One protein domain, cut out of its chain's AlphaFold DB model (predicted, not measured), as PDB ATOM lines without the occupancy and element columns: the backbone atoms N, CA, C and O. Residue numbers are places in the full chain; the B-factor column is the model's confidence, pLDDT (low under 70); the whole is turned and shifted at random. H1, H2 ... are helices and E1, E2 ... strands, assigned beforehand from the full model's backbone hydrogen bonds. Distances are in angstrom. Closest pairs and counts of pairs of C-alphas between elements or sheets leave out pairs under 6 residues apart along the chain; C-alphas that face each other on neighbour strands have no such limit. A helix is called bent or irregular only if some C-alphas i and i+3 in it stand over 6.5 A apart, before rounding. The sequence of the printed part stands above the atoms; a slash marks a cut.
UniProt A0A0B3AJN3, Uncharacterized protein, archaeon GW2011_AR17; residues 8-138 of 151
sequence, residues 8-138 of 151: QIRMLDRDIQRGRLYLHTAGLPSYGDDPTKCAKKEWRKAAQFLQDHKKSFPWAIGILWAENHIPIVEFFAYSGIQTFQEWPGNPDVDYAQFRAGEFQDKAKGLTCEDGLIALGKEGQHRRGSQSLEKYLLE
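Overview. This is residues 8 to 138 of the 151 residues of an uncharacterized protein of archaeon GW2011_AR17 (UniProt A0A0B3AJN3). A twisted sheet of five strands makes the middle of this domain, with the long helix H2 packed on one face and H3 on the other, in three layers. The short helix H1 is over E3 near Trp 65, and H4 folds back after H3 and grazes the sheet with residues 136 to 137. The printed part has 131 residues, with named elements in the order E1 E2 H1 H2 E3 E4 E5 H3 H4; the class is mixed, helices and strands. The sheet's order is E1 E2 E3 E4 E5, and it is mixed. The whole is compact, with a radius of gyration of the C-alphas of 14.2 A and spans of 40 by 30 by 27 A.

Along the chain. Find C-alpha 8 at (24.451, 17.256, -32.166), where E1, residues 8 to 11, begins. E2 is residues 18 to 24, 19.8 A long, and H1 is residues 25 to 30. H2, residues 35 to 52, starts with C-alpha 35 at (33.724, 15.295, -25.636) and runs 25.8 A. E3, residues 59 to 67, is 25.9 A long; E4, residues 70 to 78, is 26.0 A; E5, residues 93 to 99, is 19.7 A. H3, residues 113 to 128, runs 22.8 A, and H4, residues 132 to 137, ends with C-alpha 137 at (20.813, 23.533, -42.683).

Arrangement. Start at the edge strand E1, which forms an antiparallel hairpin with E2; N 9 and O 21 are 2.7 A apart. E2 and E3 are parallel, with N 64 and O 22 at 2.7 A; with H1 and H2 between them they form a strand-helix-strand unit, two parallel neighbours joined through helices, whose crossover is left-handed. E3, E4 and E5 form a meander, each strand the antiparallel neighbour of the one before: look for N 63 and O 74 at 2.8 A, and N 75 and O 96 at 2.8 A. H2 is on the sheet, its closest C-alphas to E4 being Glu 42 and Val 73, 7.0 A apart. On the opposite face H3 lies over E2 and E3, height 10.4 A, along the strands at 16 degrees to E3 on the local plane; the C-alphas of Ile 63 and Gly 115, the closest of E3 and H3, are 6.2 A apart. H1 is over E3 at a height of 6.0 A and is only just irregular, C-alphas 26 and 29 being 7.0 A apart. H3, with residues 125 to 126, and H4 only just touch, only at the corner, with 3 pairs of C-alphas within 8 A, the closest being Arg 126 and Tyr 135 at 5.7 A. In H2, H3 and H4 every O i to N i+4 pair is within hydrogen-bond range; H1 has 0 of 2, but 2 of 3 O i to N i+3 pairs.

Size, cuts and confidence. The C-alphas of Asn 68 and Gln 85, 41.6 A apart, are the two farthest apart. The printed part has no cut. The links E4 to E5 and E5 to H3 are long. The mean pLDDT of the printed part is 76.9; look for values under 70 at residues 8 to 17, 25 to 27, 56 to 57, 79 to 89 and 108.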
ATOM      1  N   GLN A   8      24.422  17.042 -30.727       57.69
ATOM      2  CA  GLN A   8      24.451  17.256 -32.166       57.69
ATOM      3  C   GLN A   8      25.523  18.284 -32.517       57.69
ATOM      4  O   GLN A   8      25.409  19.458 -32.177       57.69
ATOM      5  N   ILE A   9      26.532  17.848 -33.257       54.75
ATOM      6  CA  ILE A   9      27.616  18.662 -33.785       54.75
ATOM      7  C   ILE A   9      27.402  18.793 -35.288       54.75
ATOM      8  O   ILE A   9      27.415  17.812 -36.028       54.75
ATOM      9  N   ARG A  10      27.174  20.019 -35.757       56.03
ATOM     10  CA  ARG A  10      27.130  20.302 -37.194       56.03
ATOM     11  C   ARG A  10      28.539  20.550 -37.685       56.03
ATOM     12  O   ARG A  10      29.245  21.385 -37.122       56.03
ATOM     13  N   MET A  11      28.933  19.847 -38.738       53.47
ATOM     14  CA  MET A  11      30.214  20.075 -39.387       53.47
ATOM     15  C   MET A  11      29.984  20.431 -40.844       53.47
ATOM     16  O   MET A  11      29.599  19.611 -41.671       53.47
ATOM     17  N   LEU A  12      30.187  21.714 -41.121       51.03
ATOM     18  CA  LEU A  12      30.236  22.275 -42.459       51.03
ATOM     19  C   LEU A  12      31.695  22.615 -42.744       51.03
ATOM     20  O   LEU A  12      32.078  23.780 -42.770       51.03
ATOM     21  N   ASP A  13      32.520  21.584 -42.873       52.03
ATOM     22  CA  ASP A  13      33.883  21.744 -43.352       52.03
ATOM     23  C   ASP A  13      33.856  21.546 -44.880       52.03
ATOM     24  O   ASP A  13      33.182  20.650 -45.397       52.03
ATOM     25  N   ARG A  14      34.445  22.486 -45.629       48.03
ATOM     26  CA  ARG A  14      34.457  22.416 -47.101       48.03
ATOM     27  C   ARG A  14      35.456  21.373 -47.594       48.03
ATOM     28  O   ARG A  14      35.246  20.845 -48.683       48.03
ATOM     29  N   ASP A  15      36.459  21.064 -46.777       44.78
ATOM     30  CA  ASP A  15      37.586  20.199 -47.124       44.78
ATOM     31  C   ASP A  15      37.415  18.785 -46.542       44.78
ATOM     32  O   ASP A  15      37.956  17.810 -47.065       44.78
ATOM     33  N   ILE A  16      36.605  18.648 -45.488       54.91
ATOM     34  CA  ILE A  16      36.336  17.393 -44.779       54.91
ATOM     35  C   ILE A  16      34.818  17.180 -44.782       54.91
ATOM     36  O   ILE A  16      34.097  18.019 -44.264       54.91
ATOM     37  N   GLN A  17      34.337  16.091 -45.394       60.75
ATOM     38  CA  GLN A  17      32.918  15.713 -45.590       60.75
ATOM     39  C   GLN A  17      31.875  16.486 -44.748       60.75
ATOM     40  O   GLN A  17      31.932  16.497 -43.514       60.75
ATOM     41  N   ARG A  18      30.863  17.070 -45.412       73.50
ATOM     42  CA  ARG A  18      29.765  17.774 -44.729       73.50
ATOM     43  C   ARG A  18      28.893  16.776 -43.977       73.50
ATOM     44  O   ARG A  18      28.580  15.705 -44.495       73.50
ATOM     45  N   GLY A  19      28.453  17.136 -42.778       78.69
ATOM     46  CA  GLY A  19      27.625  16.217 -42.020       78.69
ATOM     47  C   GLY A  19      27.089  16.722 -40.699       78.69
ATOM     48  O   GLY A  19      27.339  17.844 -40.239       78.69
ATOM     49  N   ARG A  20      26.338  15.824 -40.070       84.38
ATOM     50  CA  ARG A  20      25.920  15.935 -38.678       84.38
ATOM     51  C   ARG A  20      26.539  14.816 -37.883       84.38
ATOM     52  O   ARG A  20      26.705  13.715 -38.380       84.38
ATOM     53  N   LEU A  21      26.856  15.113 -36.643       82.50
ATOM     54  CA  LEU A  21      27.547  14.205 -35.763       82.50
ATOM     55  C   LEU A  21      26.793  14.153 -34.442       82.50
ATOM     56  O   LEU A  21      26.485  15.188 -33.865       82.50
ATOM     57  N   TYR A  22      26.467  12.955 -33.995       82.00
ATOM     58  CA  TYR A  22      25.682  12.681 -32.807       82.00
ATOM     59  C   TYR A  22      26.563  11.964 -31.800       82.00
ATOM     60  O   TYR A  22      27.150  10.950 -32.140       82.00
ATOM     61  N   LEU A  23      26.673  12.466 -30.576       77.81
ATOM     62  CA  LEU A  23      27.474  11.827 -29.532       77.81
ATOM     63  C   LEU A  23      26.582  11.309 -28.414       77.81
ATOM     64  O   LEU A  23      26.032  12.113 -27.672       77.81
ATOM     65  N   HIS A  24      26.492   9.991 -28.294       75.62
ATOM     66  CA  HIS A  24      25.742   9.286 -27.265       75.62
ATOM     67  C   HIS A  24      26.384   9.418 -25.870       75.62
ATOM     68  O   HIS A  24      27.612   9.444 -25.731       75.62
ATOM     69  N   THR A  25      25.568   9.404 -24.812       69.62
ATOM     70  CA  THR A  25      26.009   9.570 -23.413       69.62
ATOM     71  C   THR A  25      27.013   8.573 -22.922       69.62
ATOM     72  O   THR A  25      27.944   8.961 -22.224       69.62
ATOM     73  N   ALA A  26      26.834   7.297 -23.261       66.88
ATOM     74  CA  ALA A  26      27.778   6.264 -22.847       66.88
ATOM     75  C   ALA A  26      29.188   6.537 -23.403       66.88
ATOM     76  O   ALA A  26      30.178   6.080 -22.838       66.88
ATOM     77  N   GLY A  27      29.285   7.333 -24.474       66.50
ATOM     78  CA  GLY A  27      30.546   7.839 -24.988       66.50
ATOM     79  C   GLY A  27      31.198   8.877 -24.078       66.50
ATOM     80  O   GLY A  27      32.415   8.843 -23.933       66.50
ATOM     81  N   LEU A  28      30.430   9.783 -23.459       72.25
ATOM     82  CA  LEU A  28      30.952  11.009 -22.831       72.25
ATOM     83  C   LEU A  28      32.145  10.776 -21.886       72.25
ATOM     84  O   LEU A  28      33.157  11.445 -22.088       72.25
ATOM     85  N   PRO A  29      32.118   9.807 -20.945       73.38
ATOM     86  CA  PRO A  29      33.261   9.566 -20.058       73.38
ATOM     87  C   PRO A  29      34.532   9.130 -20.802       73.38
ATOM     88  O   PRO A  29      35.641   9.375 -20.342       73.38
ATOM     89  N   SER A  30      34.376   8.487 -21.961       76.19
ATOM     90  CA  SER A  30      35.473   7.974 -22.791       76.19
ATOM     91  C   SER A  30      36.050   9.038 -23.729       76.19
ATOM     92  O   SER A  30      37.174   8.897 -24.202       76.19
ATOM     93  N   TYR A  31      35.299  10.112 -23.995       70.81
ATOM     94  CA  TYR A  31      35.759  11.245 -24.804       70.81
ATOM     95  C   TYR A  31      36.408  12.366 -23.966       70.81
ATOM     96  O   TYR A  31      36.880  13.351 -24.539       70.81
ATOM     97  N   GLY A  32      36.511  12.183 -22.643       73.19
ATOM     98  CA  GLY A  32      37.238  13.059 -21.721       73.19
ATOM     99  C   GLY A  32      36.520  14.376 -21.411       73.19
ATOM    100  O   GLY A  32      35.310  14.492 -21.578       73.19
ATOM    101  N   ASP A  33      37.287  15.375 -20.967       76.50
ATOM    102  CA  ASP A  33      36.754  16.650 -20.456       76.50
ATOM    103  C   ASP A  33      36.113  17.541 -21.535       76.50
ATOM    104  O   ASP A  33      35.273  18.385 -21.229       76.50
ATOM    105  N   ASP A  34      36.479  17.343 -22.808       79.81
ATOM    106  CA  ASP A  34      35.852  18.009 -23.957       79.81
ATOM    107  C   ASP A  34      35.401  16.971 -24.999       79.81
ATOM    108  O   ASP A  34      36.078  16.739 -26.018       79.81
ATOM    109  N   PRO A  35      34.234  16.341 -24.765       72.50
ATOM    110  CA  PRO A  35      33.724  15.295 -25.636       72.50
ATOM    111  C   PRO A  35      33.493  15.768 -27.071       72.50
ATOM    112  O   PRO A  35      33.637  15.008 -28.023       72.50
ATOM    113  N   THR A  36      33.201  17.056 -27.239       73.50
ATOM    114  CA  THR A  36      32.964  17.703 -28.529       73.50
ATOM    115  C   THR A  36      34.225  17.777 -29.363       73.50
ATOM    116  O   THR A  36      34.232  17.400 -30.536       73.50
ATOM    117  N   LYS A  37      35.311  18.288 -28.775       79.38
ATOM    118  CA  LYS A  37      36.602  18.393 -29.452       79.38
ATOM    119  C   LYS A  37      37.127  17.014 -29.820       79.38
ATOM    120  O   LYS A  37      37.632  16.836 -30.931       79.38
ATOM    121  N   CYS A  38      36.970  16.043 -28.923       77.75
ATOM    122  CA  CYS A  38      37.357  14.665 -29.187       77.75
ATOM    123  C   CYS A  38      36.501  14.054 -30.310       77.75
ATOM    124  O   CYS A  38      37.045  13.514 -31.271       77.75
ATOM    125  N   ALA A  39      35.183  14.267 -30.287       75.00
ATOM    126  CA  ALA A  39      34.287  13.803 -31.339       75.00
ATOM    127  C   ALA A  39      34.635  14.373 -32.722       75.00
ATOM    128  O   ALA A  39      34.733  13.635 -33.703       75.00
ATOM    129  N   LYS A  40      34.910  15.681 -32.797       78.56
ATOM    130  CA  LYS A  40      35.379  16.336 -34.029       78.56
ATOM    131  C   LYS A  40      36.703  15.747 -34.518       78.56
ATOM    132  O   LYS A  40      36.894  15.588 -35.720       78.56
ATOM    133  N   LYS A  41      37.634  15.438 -33.607       83.06
ATOM    134  CA  LYS A  41      38.923  14.818 -33.949       83.06
ATOM    135  C   LYS A  41      38.729  13.430 -34.559       83.06
ATOM    136  O   LYS A  41      39.315  13.157 -35.603       83.06
ATOM    137  N   GLU A  42      37.914  12.581 -33.938       80.00
ATOM    138  CA  GLU A  42      37.682  11.222 -34.433       80.00
ATOM    139  C   GLU A  42      36.913  11.213 -35.762       80.00
ATOM    140  O   GLU A  42      37.283  10.469 -36.668       80.00
ATOM    141  N   TRP A  43      35.949  12.122 -35.957       80.25
ATOM    142  CA  TRP A  43      35.335  12.308 -37.275       80.25
ATOM    143  C   TRP A  43      36.357  12.681 -38.344       80.25
ATOM    144  O   TRP A  43      36.344  12.099 -39.421       80.25
ATOM    145  N   ARG A  44      37.247  13.648 -38.079       82.25
ATOM    146  CA  ARG A  44      38.236  14.083 -39.079       82.25
ATOM    147  C   ARG A  44      39.145  12.941 -39.517       82.25
ATOM    148  O   ARG A  44      39.401  12.814 -40.707       82.25
ATOM    149  N   LYS A  45      39.590  12.095 -38.583       83.50
ATOM    150  CA  LYS A  45      40.392  10.905 -38.910       83.50
ATOM    151  C   LYS A  45      39.634   9.949 -39.827       83.50
ATOM    152  O   LYS A  45      40.172   9.501 -40.831       83.50
ATOM    153  N   ALA A  46      38.387   9.658 -39.482       80.12
ATOM    154  CA  ALA A  46      37.552   8.757 -40.254       80.12
ATOM    155  C   ALA A  46      37.205   9.320 -41.642       80.12
ATOM    156  O   ALA A  46      37.314   8.615 -42.642       80.12
ATOM    157  N   ALA A  47      36.873  10.609 -41.729       79.06
ATOM    158  CA  ALA A  47      36.636  11.295 -42.994       79.06
ATOM    159  C   ALA A  47      37.896  11.320 -43.877       79.06
ATOM    160  O   ALA A  47      37.789  11.060 -45.074       79.06
ATOM    161  N   GLN A  48      39.081  11.555 -43.296       82.12
ATOM    162  CA  GLN A  48      40.358  11.469 -44.012       82.12
ATOM    163  C   GLN A  48      40.594  10.056 -44.554       82.12
ATOM    164  O   GLN A  48      40.884   9.898 -45.734       82.12
ATOM    165  N   PHE A  49      40.385   9.021 -43.732       83.25
ATOM    166  CA  PHE A  49      40.505   7.633 -44.179       83.25
ATOM    167  C   PHE A  49      39.595   7.344 -45.381       83.25
ATOM    168  O   PHE A  49      40.030   6.731 -46.354       83.25
ATOM    169  N   LEU A  50      38.340   7.800 -45.340       78.50
ATOM    170  CA  LEU A  50      37.403   7.631 -46.451       78.50
ATOM    171  C   LEU A  50      37.898   8.343 -47.721       78.50
ATOM    172  O   LEU A  50      37.885   7.737 -48.794       78.50
ATOM    173  N   GLN A  51      38.400   9.576 -47.601       78.94
ATOM    174  CA  GLN A  51      38.990  10.320 -48.720       78.94
ATOM    175  C   GLN A  51      40.205   9.601 -49.327       78.94
ATOM    176  O   GLN A  51      40.257   9.431 -50.547       78.94
ATOM    177  N   ASP A  52      41.129   9.114 -48.495       83.25
ATOM    178  CA  ASP A  52      42.340   8.399 -48.929       83.25
ATOM    179  C   ASP A  52      41.999   7.121 -49.713       83.25
ATOM    180  O   ASP A  52      42.699   6.735 -50.651       83.25
ATOM    181  N   HIS A  53      40.863   6.497 -49.388       80.19
ATOM    182  CA  HIS A  53      40.341   5.310 -50.066       80.19
ATOM    183  C   HIS A  53      39.352   5.643 -51.194       80.19
ATOM    184  O   HIS A  53      38.610   4.770 -51.647       80.19
ATOM    185  N   LYS A  54      39.340   6.898 -51.666       77.19
ATOM    186  CA  LYS A  54      38.477   7.404 -52.748       77.19
ATOM    187  C   LYS A  54      36.978   7.201 -52.492       77.19
ATOM    188  O   LYS A  54      36.187   7.153 -53.432       77.19
ATOM    189  N   LYS A  55      36.576   7.124 -51.223       70.75
ATOM    190  CA  LYS A  55      35.179   7.144 -50.788       70.75
ATOM    191  C   LYS A  55      34.818   8.583 -50.418       70.75
ATOM    192  O   LYS A  55      35.069   9.046 -49.308       70.75
ATOM    193  N   SER A  56      34.276   9.319 -51.385       66.50
ATOM    194  CA  SER A  56      33.739  10.659 -51.143       66.50
ATOM    195  C   SER A  56      32.239  10.570 -50.915       66.50
ATOM    196  O   SER A  56      31.520  10.024 -51.749       66.50
ATOM    197  N   PHE A  57      31.779  11.132 -49.803       69.31
ATOM    198  CA  PHE A  57      30.363  11.265 -49.503       69.31
ATOM    199  C   PHE A  57      30.024  12.750 -49.406       69.31
ATOM    200  O   PHE A  57      30.642  13.455 -48.600       69.31
ATOM    201  N   PRO A  58      29.055  13.259 -50.188       70.00
ATOM    202  CA  PRO A  58      28.634  14.652 -50.068       70.00
ATOM    203  C   PRO A  58      28.065  14.957 -48.683       70.00
ATOM    204  O   PRO A  58      28.228  16.067 -48.182       70.00
ATOM    205  N   TRP A  59      27.400  13.972 -48.069       78.38
ATOM    206  CA  TRP A  59      26.771  14.098 -46.763       78.38
ATOM    207  C   TRP A  59      26.901  12.814 -45.950       78.38
ATOM    208  O   TRP A  59      26.621  11.725 -46.457       78.38
ATOM    209  N   ALA A  60      27.260  12.951 -44.676       83.75
ATOM    210  CA  ALA A  60      27.286  11.841 -43.735       83.75
ATOM    211  C   ALA A  60      26.673  12.212 -42.378       83.75
ATOM    212  O   ALA A  60      26.699  13.363 -41.932       83.75
ATOM    213  N   ILE A  61      26.122  11.204 -41.713       86.56
ATOM    214  CA  ILE A  61      25.681  11.253 -40.326       86.56
ATOM    215  C   ILE A  61      26.655  10.413 -39.512       86.56
ATOM    216  O   ILE A  61      26.825   9.227 -39.773       86.56
ATOM    217  N   GLY A  62      27.300  11.027 -38.534       86.56
ATOM    218  CA  GLY A  62      28.190  10.340 -37.619       86.56
ATOM    219  C   GLY A  62      27.504  10.049 -36.302       86.56
ATOM    220  O   GLY A  62      26.766  10.893 -35.796       86.56
ATOM    221  N   ILE A  63      27.781   8.889 -35.730       86.06
ATOM    222  CA  ILE A  63      27.299   8.485 -34.415       86.06
ATOM    223  C   ILE A  63      28.517   8.070 -33.601       86.06
ATOM    224  O   ILE A  63      29.240   7.149 -33.970       86.06
ATOM    225  N   LEU A  64      28.777   8.789 -32.516       83.94
ATOM    226  CA  LEU A  64      29.841   8.490 -31.575       83.94
ATOM    227  C   LEU A  64      29.268   7.887 -30.320       83.94
ATOM    228  O   LEU A  64      28.292   8.380 -29.754       83.94
ATOM    229  N   TRP A  65      29.951   6.867 -29.847       82.38
ATOM    230  CA  TRP A  65      29.660   6.209 -28.594       82.38
ATOM    231  C   TRP A  65      30.935   5.540 -28.090       82.38
ATOM    232  O   TRP A  65      32.013   5.716 -28.655       82.38
ATOM    233  N   ALA A  66      30.839   4.819 -26.982       81.69
ATOM    234  CA  ALA A  66      31.959   4.039 -26.497       81.69
ATOM    235  C   ALA A  66      31.486   2.702 -25.948       81.69
ATOM    236  O   ALA A  66      30.396   2.590 -25.389       81.69
ATOM    237  N   GLU A  67      32.360   1.715 -26.076       83.62
ATOM    238  CA  GLU A  67      32.210   0.391 -25.493       83.62
ATOM    239  C   GLU A  67      33.476   0.098 -24.687       83.62
ATOM    240  O   GLU A  67      34.575   0.169 -25.232       83.62
ATOM    241  N   ASN A  68      33.356  -0.215 -23.393       82.44
ATOM    242  CA  ASN A  68      34.510  -0.501 -22.525       82.44
ATOM    243  C   ASN A  68      35.616   0.575 -22.592       82.44
ATOM    244  O   ASN A  68      36.797   0.254 -22.690       82.44
ATOM    245  N   HIS A  69      35.230   1.855 -22.572       81.31
ATOM    246  CA  HIS A  69      36.120   3.017 -22.730       81.31
ATOM    247  C   HIS A  69      36.790   3.178 -24.099       81.31
ATOM    248  O   HIS A  69      37.614   4.073 -24.277       81.31
ATOM    249  N   ILE A  70      36.428   2.356 -25.081       84.12
ATOM    250  CA  ILE A  70      36.951   2.450 -26.438       84.12
ATOM    251  C   ILE A  70      36.022   3.357 -27.253       84.12
ATOM    252  O   ILE A  70      34.852   3.005 -27.424       84.12
ATOM    253  N   PRO A  71      36.515   4.496 -27.776       82.50
ATOM    254  CA  PRO A  71      35.738   5.365 -28.651       82.50
ATOM    255  C   PRO A  71      35.364   4.643 -29.943       82.50
ATOM    256  O   PRO A  71      36.219   4.032 -30.593       82.50
ATOM    257  N   ILE A  72      34.100   4.754 -30.332       86.75
ATOM    258  CA  ILE A  72      33.571   4.209 -31.579       86.75
ATOM    259  C   ILE A  72      32.932   5.354 -32.355       86.75
ATOM    260  O   ILE A  72      32.145   6.122 -31.804       86.75
ATOM    261  N   VAL A  73      33.282   5.472 -33.634       86.88
ATOM    262  CA  VAL A  73      32.653   6.405 -34.571       86.88
ATOM    263  C   VAL A  73      32.072   5.627 -35.729       86.88
ATOM    264  O   VAL A  73      32.776   4.908 -36.432       86.88
ATOM    265  N   GLU A  74      30.787   5.811 -35.945       88.12
ATOM    266  CA  GLU A  74      30.044   5.206 -37.036       88.12
ATOM    267  C   GLU A  74      29.644   6.281 -38.023       88.12
ATOM    268  O   GLU A  74      29.144   7.327 -37.626       88.12
ATOM    269  N   PHE A  75      29.871   6.025 -39.303       86.75
ATOM    270  CA  PHE A  75      29.494   6.883 -40.410       86.75
ATOM    271  C   PHE A  75      28.381   6.221 -41.195       86.75
ATOM    272  O   PHE A  75      28.536   5.110 -41.693       86.75
ATOM    273  N   PHE A  76      27.294   6.962 -41.340       87.31
ATOM    274  CA  PHE A  76      26.175   6.667 -42.214       87.31
ATOM    275  C   PHE A  76      26.208   7.678 -43.338       87.31
ATOM    276  O   PHE A  76      25.815   8.835 -43.166       87.31
ATOM    277  N   ALA A  77      26.766   7.268 -44.463       81.38
ATOM    278  CA  ALA A  77      27.070   8.166 -45.549       81.38
ATOM    279  C   ALA A  77      26.148   7.897 -46.730       81.38
ATOM    280  O   ALA A  77      25.902   6.751 -47.087       81.38
ATOM    281  N   TYR A  78      25.618   8.956 -47.328       77.75
ATOM    282  CA  TYR A  78      24.739   8.801 -48.478       77.75
ATOM    283  C   TYR A  78      25.586   8.628 -49.736       77.75
ATOM    284  O   TYR A  78      26.353   9.526 -50.102       77.75
ATOM    285  N   SER A  79      25.466   7.464 -50.368       68.88
ATOM    286  CA  SER A  79      26.188   7.103 -51.587       68.88
ATOM    287  C   SER A  79      25.338   7.360 -52.835       68.88
ATOM    288  O   SER A  79      24.136   7.612 -52.762       68.88
ATOM    289  N   GLY A  80      25.988   7.411 -54.003       63.22
ATOM    290  CA  GLY A  80      25.311   7.657 -55.285       63.22
ATOM    291  C   GLY A  80      24.878   9.107 -55.539       63.22
ATOM    292  O   GLY A  80      24.305   9.391 -56.585       63.22
ATOM    293  N   ILE A  81      25.185  10.032 -54.627       64.12
ATOM    294  CA  ILE A  81      24.936  11.469 -54.783       64.12
ATOM    295  C   ILE A  81      26.269  12.142 -55.108       64.12
ATOM    296  O   ILE A  81      27.252  11.932 -54.400       64.12
ATOM    297  N   GLN A  82      26.324  12.946 -56.169       60.03
ATOM    298  CA  GLN A  82      27.529  13.710 -56.523       60.03
ATOM    299  C   GLN A  82      27.387  15.187 -56.166       60.03
ATOM    300  O   GLN A  82      28.348  15.815 -55.718       60.03
ATOM    301  N   THR A  83      26.177  15.733 -56.282       62.78
ATOM    302  CA  THR A  83      25.881  17.119 -55.916       62.78
ATOM    303  C   THR A  83      24.620  17.220 -55.060       62.78
ATOM    304  O   THR A  83      23.698  16.416 -55.155       62.78
ATOM    305  N   PHE A  84      24.541  18.257 -54.222       61.97
ATOM    306  CA  PHE A  84      23.352  18.531 -53.403       61.97
ATOM    307  C   PHE A  84      22.117  18.928 -54.237       61.97
ATOM    308  O   PHE A  84      20.997  18.911 -53.741       61.97
ATOM    309  N   GLN A  85      22.287  19.292 -55.506       61.41
ATOM    310  CA  GLN A  85      21.155  19.551 -56.403       61.41
ATOM    311  C   GLN A  85      20.521  18.248 -56.922       61.41
ATOM    312  O   GLN A  85      19.360  18.247 -57.322       61.41
ATOM    313  N   GLU A  86      21.250  17.132 -56.844       61.44
ATOM    314  CA  GLU A  86      20.875  15.807 -57.335       61.44
ATOM    315  C   GLU A  86      20.565  14.845 -56.183       61.44
ATOM    316  O   GLU A  86      21.070  13.728 -56.157       61.44
ATOM    317  N   TRP A  87      19.718  15.211 -55.225       64.38
ATOM    318  CA  TRP A  87      19.191  14.217 -54.275       64.38
ATOM    319  C   TRP A  87      17.780  13.762 -54.702       64.38
ATOM    320  O   TRP A  87      16.799  14.120 -54.042       64.38
ATOM    321  N   PRO A  88      17.619  12.998 -55.809       53.97
ATOM    322  CA  PRO A  88      16.334  12.449 -56.201       53.97
ATOM    323  C   PRO A  88      16.004  11.231 -55.330       53.97
ATOM    324  O   PRO A  88      16.823  10.340 -55.122       53.97
ATOM    325  N   GLY A  89      14.770  11.157 -54.836       67.50
ATOM    326  CA  GLY A  89      14.255   9.936 -54.213       67.50
ATOM    327  C   GLY A  89      14.860   9.594 -52.845       67.50
ATOM    328  O   GLY A  89      14.999  10.463 -51.975       67.50
ATOM    329  N   ASN A  90      15.110   8.298 -52.633       73.06
ATOM    330  CA  ASN A  90      15.575   7.703 -51.380       73.06
ATOM    331  C   ASN A  90      16.952   7.051 -51.617       73.06
ATOM    332  O   ASN A  90      16.977   5.944 -52.149       73.06
ATOM    333  N   PRO A  91      18.064   7.740 -51.310       74.94
ATOM    334  CA  PRO A  91      19.410   7.246 -51.588       74.94
ATOM    335  C   PRO A  91      19.776   6.056 -50.706       74.94
ATOM    336  O   PRO A  91      19.243   5.897 -49.602       74.94
ATOM    337  N   ASP A  92      20.751   5.290 -51.179       78.62
ATOM    338  CA  ASP A  92      21.395   4.261 -50.381       78.62
ATOM    339  C   ASP A  92      22.248   4.888 -49.269       78.62
ATOM    340  O   ASP A  92      22.719   6.031 -49.356       78.62
ATOM    341  N   VAL A  93      22.407   4.131 -48.184       80.56
ATOM    342  CA  VAL A  93      23.212   4.518 -47.025       80.56
ATOM    343  C   VAL A  93      24.341   3.513 -46.879       80.56
ATOM    344  O   VAL A  93      24.112   2.349 -46.550       80.56
ATOM    345  N   ASP A  94      25.559   3.990 -47.084       83.31
ATOM    346  CA  ASP A  94      26.773   3.253 -46.787       83.31
ATOM    347  C   ASP A  94      27.105   3.379 -45.300       83.31
ATOM    348  O   ASP A  94      26.862   4.409 -44.662       83.31
ATOM    349  N   TYR A  95      27.712   2.328 -44.757       86.62
ATOM    350  CA  TYR A  95      28.134   2.265 -43.366       86.62
ATOM    351  C   TYR A  95      29.647   2.064 -43.258       86.62
ATOM    352  O   TYR A  95      30.229   1.226 -43.949       86.62
ATOM    353  N   ALA A  96      30.280   2.814 -42.360       86.69
ATOM    354  CA  ALA A  96      31.665   2.608 -41.958       86.69
ATOM    355  C   ALA A  96      31.801   2.769 -40.444       86.69
ATOM    356  O   ALA A  96      31.280   3.720 -39.870       86.69
ATOM    357  N   GLN A  97      32.549   1.875 -39.803       89.69
ATOM    358  CA  GLN A  97      32.833   1.949 -38.373       89.69
ATOM    359  C   GLN A  97      34.322   2.155 -38.138       89.69
ATOM    360  O   GLN A  97      35.164   1.544 -38.797       89.69
ATOM    361  N   PHE A  98      34.636   2.987 -37.155       88.44
ATOM    362  CA  PHE A  98      35.975   3.225 -36.654       88.44
ATOM    363  C   PHE A  98      35.991   2.959 -35.156       88.44
ATOM    364  O   PHE A  98      35.168   3.498 -34.419       88.44
ATOM    365  N   ARG A  99      36.941   2.151 -34.693       87.75
ATOM    366  CA  ARG A  99      37.123   1.817 -33.278       87.75
ATOM    367  C   ARG A  99      38.520   2.241 -32.861       87.75
ATOM    368  O   ARG A  99      39.484   1.857 -33.510       87.75
ATOM    369  N   ALA A 100      38.624   3.092 -31.841       84.00
ATOM    370  CA  ALA A 100      39.879   3.749 -31.456       84.00
ATOM    371  C   ALA A 100      40.609   4.456 -32.627       84.00
ATOM    372  O   ALA A 100      41.831   4.587 -32.624       84.00
ATOM    373  N   GLY A 101      39.861   4.925 -33.631       80.00
ATOM    374  CA  GLY A 101      40.404   5.560 -34.836       80.00
ATOM    375  C   GLY A 101      40.798   4.597 -35.964       80.00
ATOM    376  O   GLY A 101      41.222   5.068 -37.016       80.00
ATOM    377  N   GLU A 102      40.633   3.285 -35.790       85.19
ATOM    378  CA  GLU A 102      40.934   2.274 -36.810       85.19
ATOM    379  C   GLU A 102      39.666   1.811 -37.533       85.19
ATOM    380  O   GLU A 102      38.676   1.455 -36.887       85.19
ATOM    381  N   PHE A 103      39.701   1.774 -38.868       88.06
ATOM    382  CA  PHE A 103      38.593   1.288 -39.692       88.06
ATOM    383  C   PHE A 103      38.301  -0.197 -39.432       88.06
ATOM    384  O   PHE A 103      39.209  -1.026 -39.399       88.06
ATOM    385  N   GLN A 104      37.022  -0.535 -39.283       89.81
ATOM    386  CA  GLN A 104      36.554  -1.886 -38.999       89.81
ATOM    387  C   GLN A 104      35.850  -2.473 -40.230       89.81
ATOM    388  O   GLN A 104      34.639  -2.347 -40.389       89.81
ATOM    389  N   ASP A 105      36.604  -3.166 -41.084       75.94
ATOM    390  CA  ASP A 105      36.090  -3.790 -42.321       75.94
ATOM    391  C   ASP A 105      35.043  -4.897 -42.062       75.94
ATOM    392  O   ASP A 105      34.232  -5.237 -42.917       75.94
ATOM    393  N   LYS A 106      35.038  -5.465 -40.847       73.00
ATOM    394  CA  LYS A 106      34.114  -6.526 -40.409       73.00
ATOM    395  C   LYS A 106      33.493  -6.214 -39.050       73.00
ATOM    396  O   LYS A 106      33.494  -7.063 -38.154       73.00
ATOM    397  N   ALA A 107      33.010  -4.987 -38.877       73.69
ATOM    398  CA  ALA A 107      32.260  -4.608 -37.685       73.69
ATOM    399  C   ALA A 107      31.126  -5.620 -37.411       73.69
ATOM    400  O   ALA A 107      30.382  -6.009 -38.314       73.69
ATOM    401  N   LYS A 108      31.019  -6.093 -36.164       69.31
ATOM    402  CA  LYS A 108      29.902  -6.941 -35.734       69.31
ATOM    403  C   LYS A 108      28.734  -6.038 -35.352       69.31
ATOM    404  O   LYS A 108      28.820  -5.328 -34.357       69.31
ATOM    405  N   GLY A 109      27.638  -6.123 -36.100       70.06
ATOM    406  CA  GLY A 109      26.483  -5.248 -35.894       70.06
ATOM    407  C   GLY A 109      26.660  -3.881 -36.558       70.06
ATOM    408  O   GLY A 109      27.743  -3.539 -37.022       70.06
ATOM    409  N   LEU A 110      25.553  -3.146 -36.663       74.56
ATOM    410  CA  LEU A 110      25.455  -1.942 -37.493       74.56
ATOM    411  C   LEU A 110      25.577  -0.653 -36.670       74.56
ATOM    412  O   LEU A 110      26.228   0.278 -37.102       74.56
ATOM    413  N   THR A 111      24.945  -0.568 -35.500       83.81
ATOM    414  CA  THR A 111      25.099   0.547 -34.546       83.81
ATOM    415  C   THR A 111      24.397   0.201 -33.234       83.81
ATOM    416  O   THR A 111      23.768  -0.856 -33.127       83.81
ATOM    417  N   CYS A 112      24.507   1.066 -32.228       80.81
ATOM    418  CA  CYS A 112      23.722   0.978 -31.003       80.81
ATOM    419  C   CYS A 112      22.241   1.341 -31.249       80.81
ATOM    420  O   CYS A 112      21.898   1.981 -32.244       80.81
ATOM    421  N   GLU A 113      21.349   0.952 -30.331       82.38
ATOM    422  CA  GLU A 113      19.911   1.291 -30.391       82.38
ATOM    423  C   GLU A 113      19.691   2.799 -30.566       82.38
ATOM    424  O   GLU A 113      18.947   3.256 -31.435       82.38
ATOM    425  N   ASP A 114      20.449   3.570 -29.805       78.69
ATOM    426  CA  ASP A 114      20.442   5.017 -29.852       78.69
ATOM    427  C   ASP A 114      20.897   5.560 -31.223       78.69
ATOM    428  O   ASP A 114      20.361   6.556 -31.731       78.69
ATOM    429  N   GLY A 115      21.817   4.873 -31.896       81.25
ATOM    430  CA  GLY A 115      22.172   5.189 -33.272       81.25
ATOM    431  C   GLY A 115      20.998   4.995 -34.236       81.25
ATOM    432  O   GLY A 115      20.706   5.874 -35.050       81.25
ATOM    433  N   LEU A 116      20.246   3.900 -34.084       85.75
ATOM    434  CA  LEU A 116      19.046   3.628 -34.886       85.75
ATOM    435  C   LEU A 116      17.965   4.700 -34.689       85.75
ATOM    436  O   LEU A 116      17.351   5.143 -35.663       85.75
ATOM    437  N   ILE A 117      17.755   5.164 -33.454       83.69
ATOM    438  CA  ILE A 117      16.803   6.244 -33.147       83.69
ATOM    439  C   ILE A 117      17.207   7.544 -33.854       83.69
ATOM    440  O   ILE A 117      16.357   8.219 -34.450       83.69
ATOM    441  N   ALA A 118      18.497   7.898 -33.819       83.12
ATOM    442  CA  ALA A 118      19.008   9.090 -34.491       83.12
ATOM    443  C   ALA A 118      18.799   9.019 -36.012       83.12
ATOM    444  O   ALA A 118      18.289   9.972 -36.607       83.12
ATOM    445  N   LEU A 119      19.097   7.873 -36.630       86.50
ATOM    446  CA  LEU A 119      18.876   7.646 -38.062       86.50
ATOM    447  C   LEU A 119      17.391   7.689 -38.440       86.50
ATOM    448  O   LEU A 119      17.024   8.288 -39.452       86.50
ATOM    449  N   GLY A 120      16.516   7.118 -37.610       87.75
ATOM    450  CA  GLY A 120      15.068   7.184 -37.807       87.75
ATOM    451  C   GLY A 120      14.553   8.627 -37.832       87.75
ATOM    452  O   GLY A 120      13.800   9.006 -38.736       87.75
ATOM    453  N   LYS A 121      15.012   9.460 -36.888       86.56
ATOM    454  CA  LYS A 121      14.671  10.891 -36.824       86.56
ATOM    455  C   LYS A 121      15.238  11.685 -37.996       86.56
ATOM    456  O   LYS A 121      14.540  12.537 -38.539       86.56
ATOM    457  N   GLU A 122      16.462  11.390 -38.423       87.56
ATOM    458  CA  GLU A 122      17.056  11.964 -39.636       87.56
ATOM    459  C   GLU A 122      16.221  11.645 -40.878       87.56
ATOM    460  O   GLU A 122      15.880  12.551 -41.639       87.56
ATOM    461  N   GLY A 123      15.799  10.390 -41.043       87.19
ATOM    462  CA  GLY A 123      14.940   9.975 -42.152       87.19
ATOM    463  C   GLY A 123      13.558  10.637 -42.128       87.19
ATOM    464  O   GLY A 123      13.038  11.028 -43.176       87.19
ATOM    465  N   GLN A 124      12.954  10.800 -40.946       88.69
ATOM    466  CA  GLN A 124      11.700  11.548 -40.781       88.69
ATOM    467  C   GLN A 124      11.878  13.033 -41.114       88.69
ATOM    468  O   GLN A 124      11.107  13.573 -41.906       88.69
ATOM    469  N   HIS A 125      12.917  13.678 -40.576       87.38
ATOM    470  CA  HIS A 125      13.223  15.082 -40.846       87.38
ATOM    471  C   HIS A 125      13.475  15.321 -42.334       87.38
ATOM    472  O   HIS A 125      12.860  16.205 -42.919       87.38
ATOM    473  N   ARG A 126      14.269  14.466 -42.983       84.25
ATOM    474  CA  ARG A 126      14.510  14.506 -44.431       84.25
ATOM    475  C   ARG A 126      13.224  14.419 -45.248       84.25
ATOM    476  O   ARG A 126      13.100  15.099 -46.257       84.25
ATOM    477  N   ARG A 127      12.268  13.574 -44.850       84.69
ATOM    478  CA  ARG A 127      10.957  13.464 -45.519       84.69
ATOM    479  C   ARG A 127      10.048  14.671 -45.272       84.69
ATOM    480  O   ARG A 127       9.234  14.973 -46.135       84.69
ATOM    481  N   GLY A 128      10.181  15.334 -44.124       87.12
ATOM    482  CA  GLY A 128       9.428  16.545 -43.787       87.12
ATOM    483  C   GLY A 128      10.044  17.847 -44.312       87.12
ATOM    484  O   GLY A 128       9.355  18.864 -44.377       87.12
ATOM    485  N   SER A 129      11.326  17.845 -44.684       84.19
ATOM    486  CA  SER A 129      12.004  19.021 -45.230       84.19
ATOM    487  C   SER A 129      11.557  19.318 -46.662       84.19
ATOM    488  O   SER A 129      11.527  18.445 -47.522       84.19
ATOM    489  N   GLN A 130      11.249  20.589 -46.924       81.44
ATOM    490  CA  GLN A 130      10.762  21.081 -48.223       81.44
ATOM    491  C   GLN A 130      11.828  21.055 -49.325       81.44
ATOM    492  O   GLN A 130      11.503  21.038 -50.508       81.44
ATOM    493  N   SER A 131      13.099  21.092 -48.937       78.69
ATOM    494  CA  SER A 131      14.234  21.032 -49.843       78.69
ATOM    495  C   SER A 131      15.398  20.337 -49.159       78.69
ATOM    496  O   SER A 131      15.464  20.249 -47.926       78.69
ATOM    497  N   LEU A 132      16.344  19.869 -49.968       76.50
ATOM    498  CA  LEU A 132      17.564  19.309 -49.427       76.50
ATOM    499  C   LEU A 132      18.369  20.359 -48.660       76.50
ATOM    500  O   LEU A 132      18.838  20.083 -47.565       76.50
ATOM    501  N   GLU A 133      18.489  21.571 -49.195       78.94
ATOM    502  CA  GLU A 133      19.162  22.674 -48.509       78.94
ATOM    503  C   GLU A 133      18.607  22.875 -47.093       78.94
ATOM    504  O   GLU A 133      19.373  22.914 -46.130       78.94
ATOM    505  N   LYS A 134      17.275  22.876 -46.949       80.69
ATOM    506  CA  LYS A 134      16.625  22.954 -45.640       80.69
ATOM    507  C   LYS A 134      17.015  21.779 -44.746       80.69
ATOM    508  O   LYS A 134      17.378  21.994 -43.601       80.69
ATOM    509  N   TYR A 135      17.008  20.550 -45.262       82.81
ATOM    510  CA  TYR A 135      17.447  19.367 -44.512       82.81
ATOM    511  C   TYR A 135      18.910  19.440 -44.039       82.81
ATOM    512  O   TYR A 135      19.226  18.956 -42.954       82.81
ATOM    513  N   LEU A 136      19.812  20.027 -44.825       78.88
ATOM    514  CA  LEU A 136      21.230  20.146 -44.465       78.88
ATOM    515  C   LEU A 136      21.454  21.251 -43.423       78.88
ATOM    516  O   LEU A 136      22.259  21.090 -42.501       78.88
ATOM    517  N   LEU A 137      20.729  22.365 -43.562       78.06
ATOM    518  CA  LEU A 137      20.813  23.533 -42.683       78.06
ATOM    519  C   LEU A 137      20.002  23.382 -41.397       78.06
ATOM    520  O   LEU A 137      20.305  24.035 -40.398       78.06
ATOM    521  N   GLU A 138      18.978  22.541 -41.381       82.00
ATOM    522  CA  GLU A 138      18.133  22.283 -40.222       82.00
ATOM    523  C   GLU A 138      18.422  20.904 -39.649       82.00
ATOM    524  O   GLU A 138      18.948  20.023 -40.306       82.00
TER     525      GLU A 138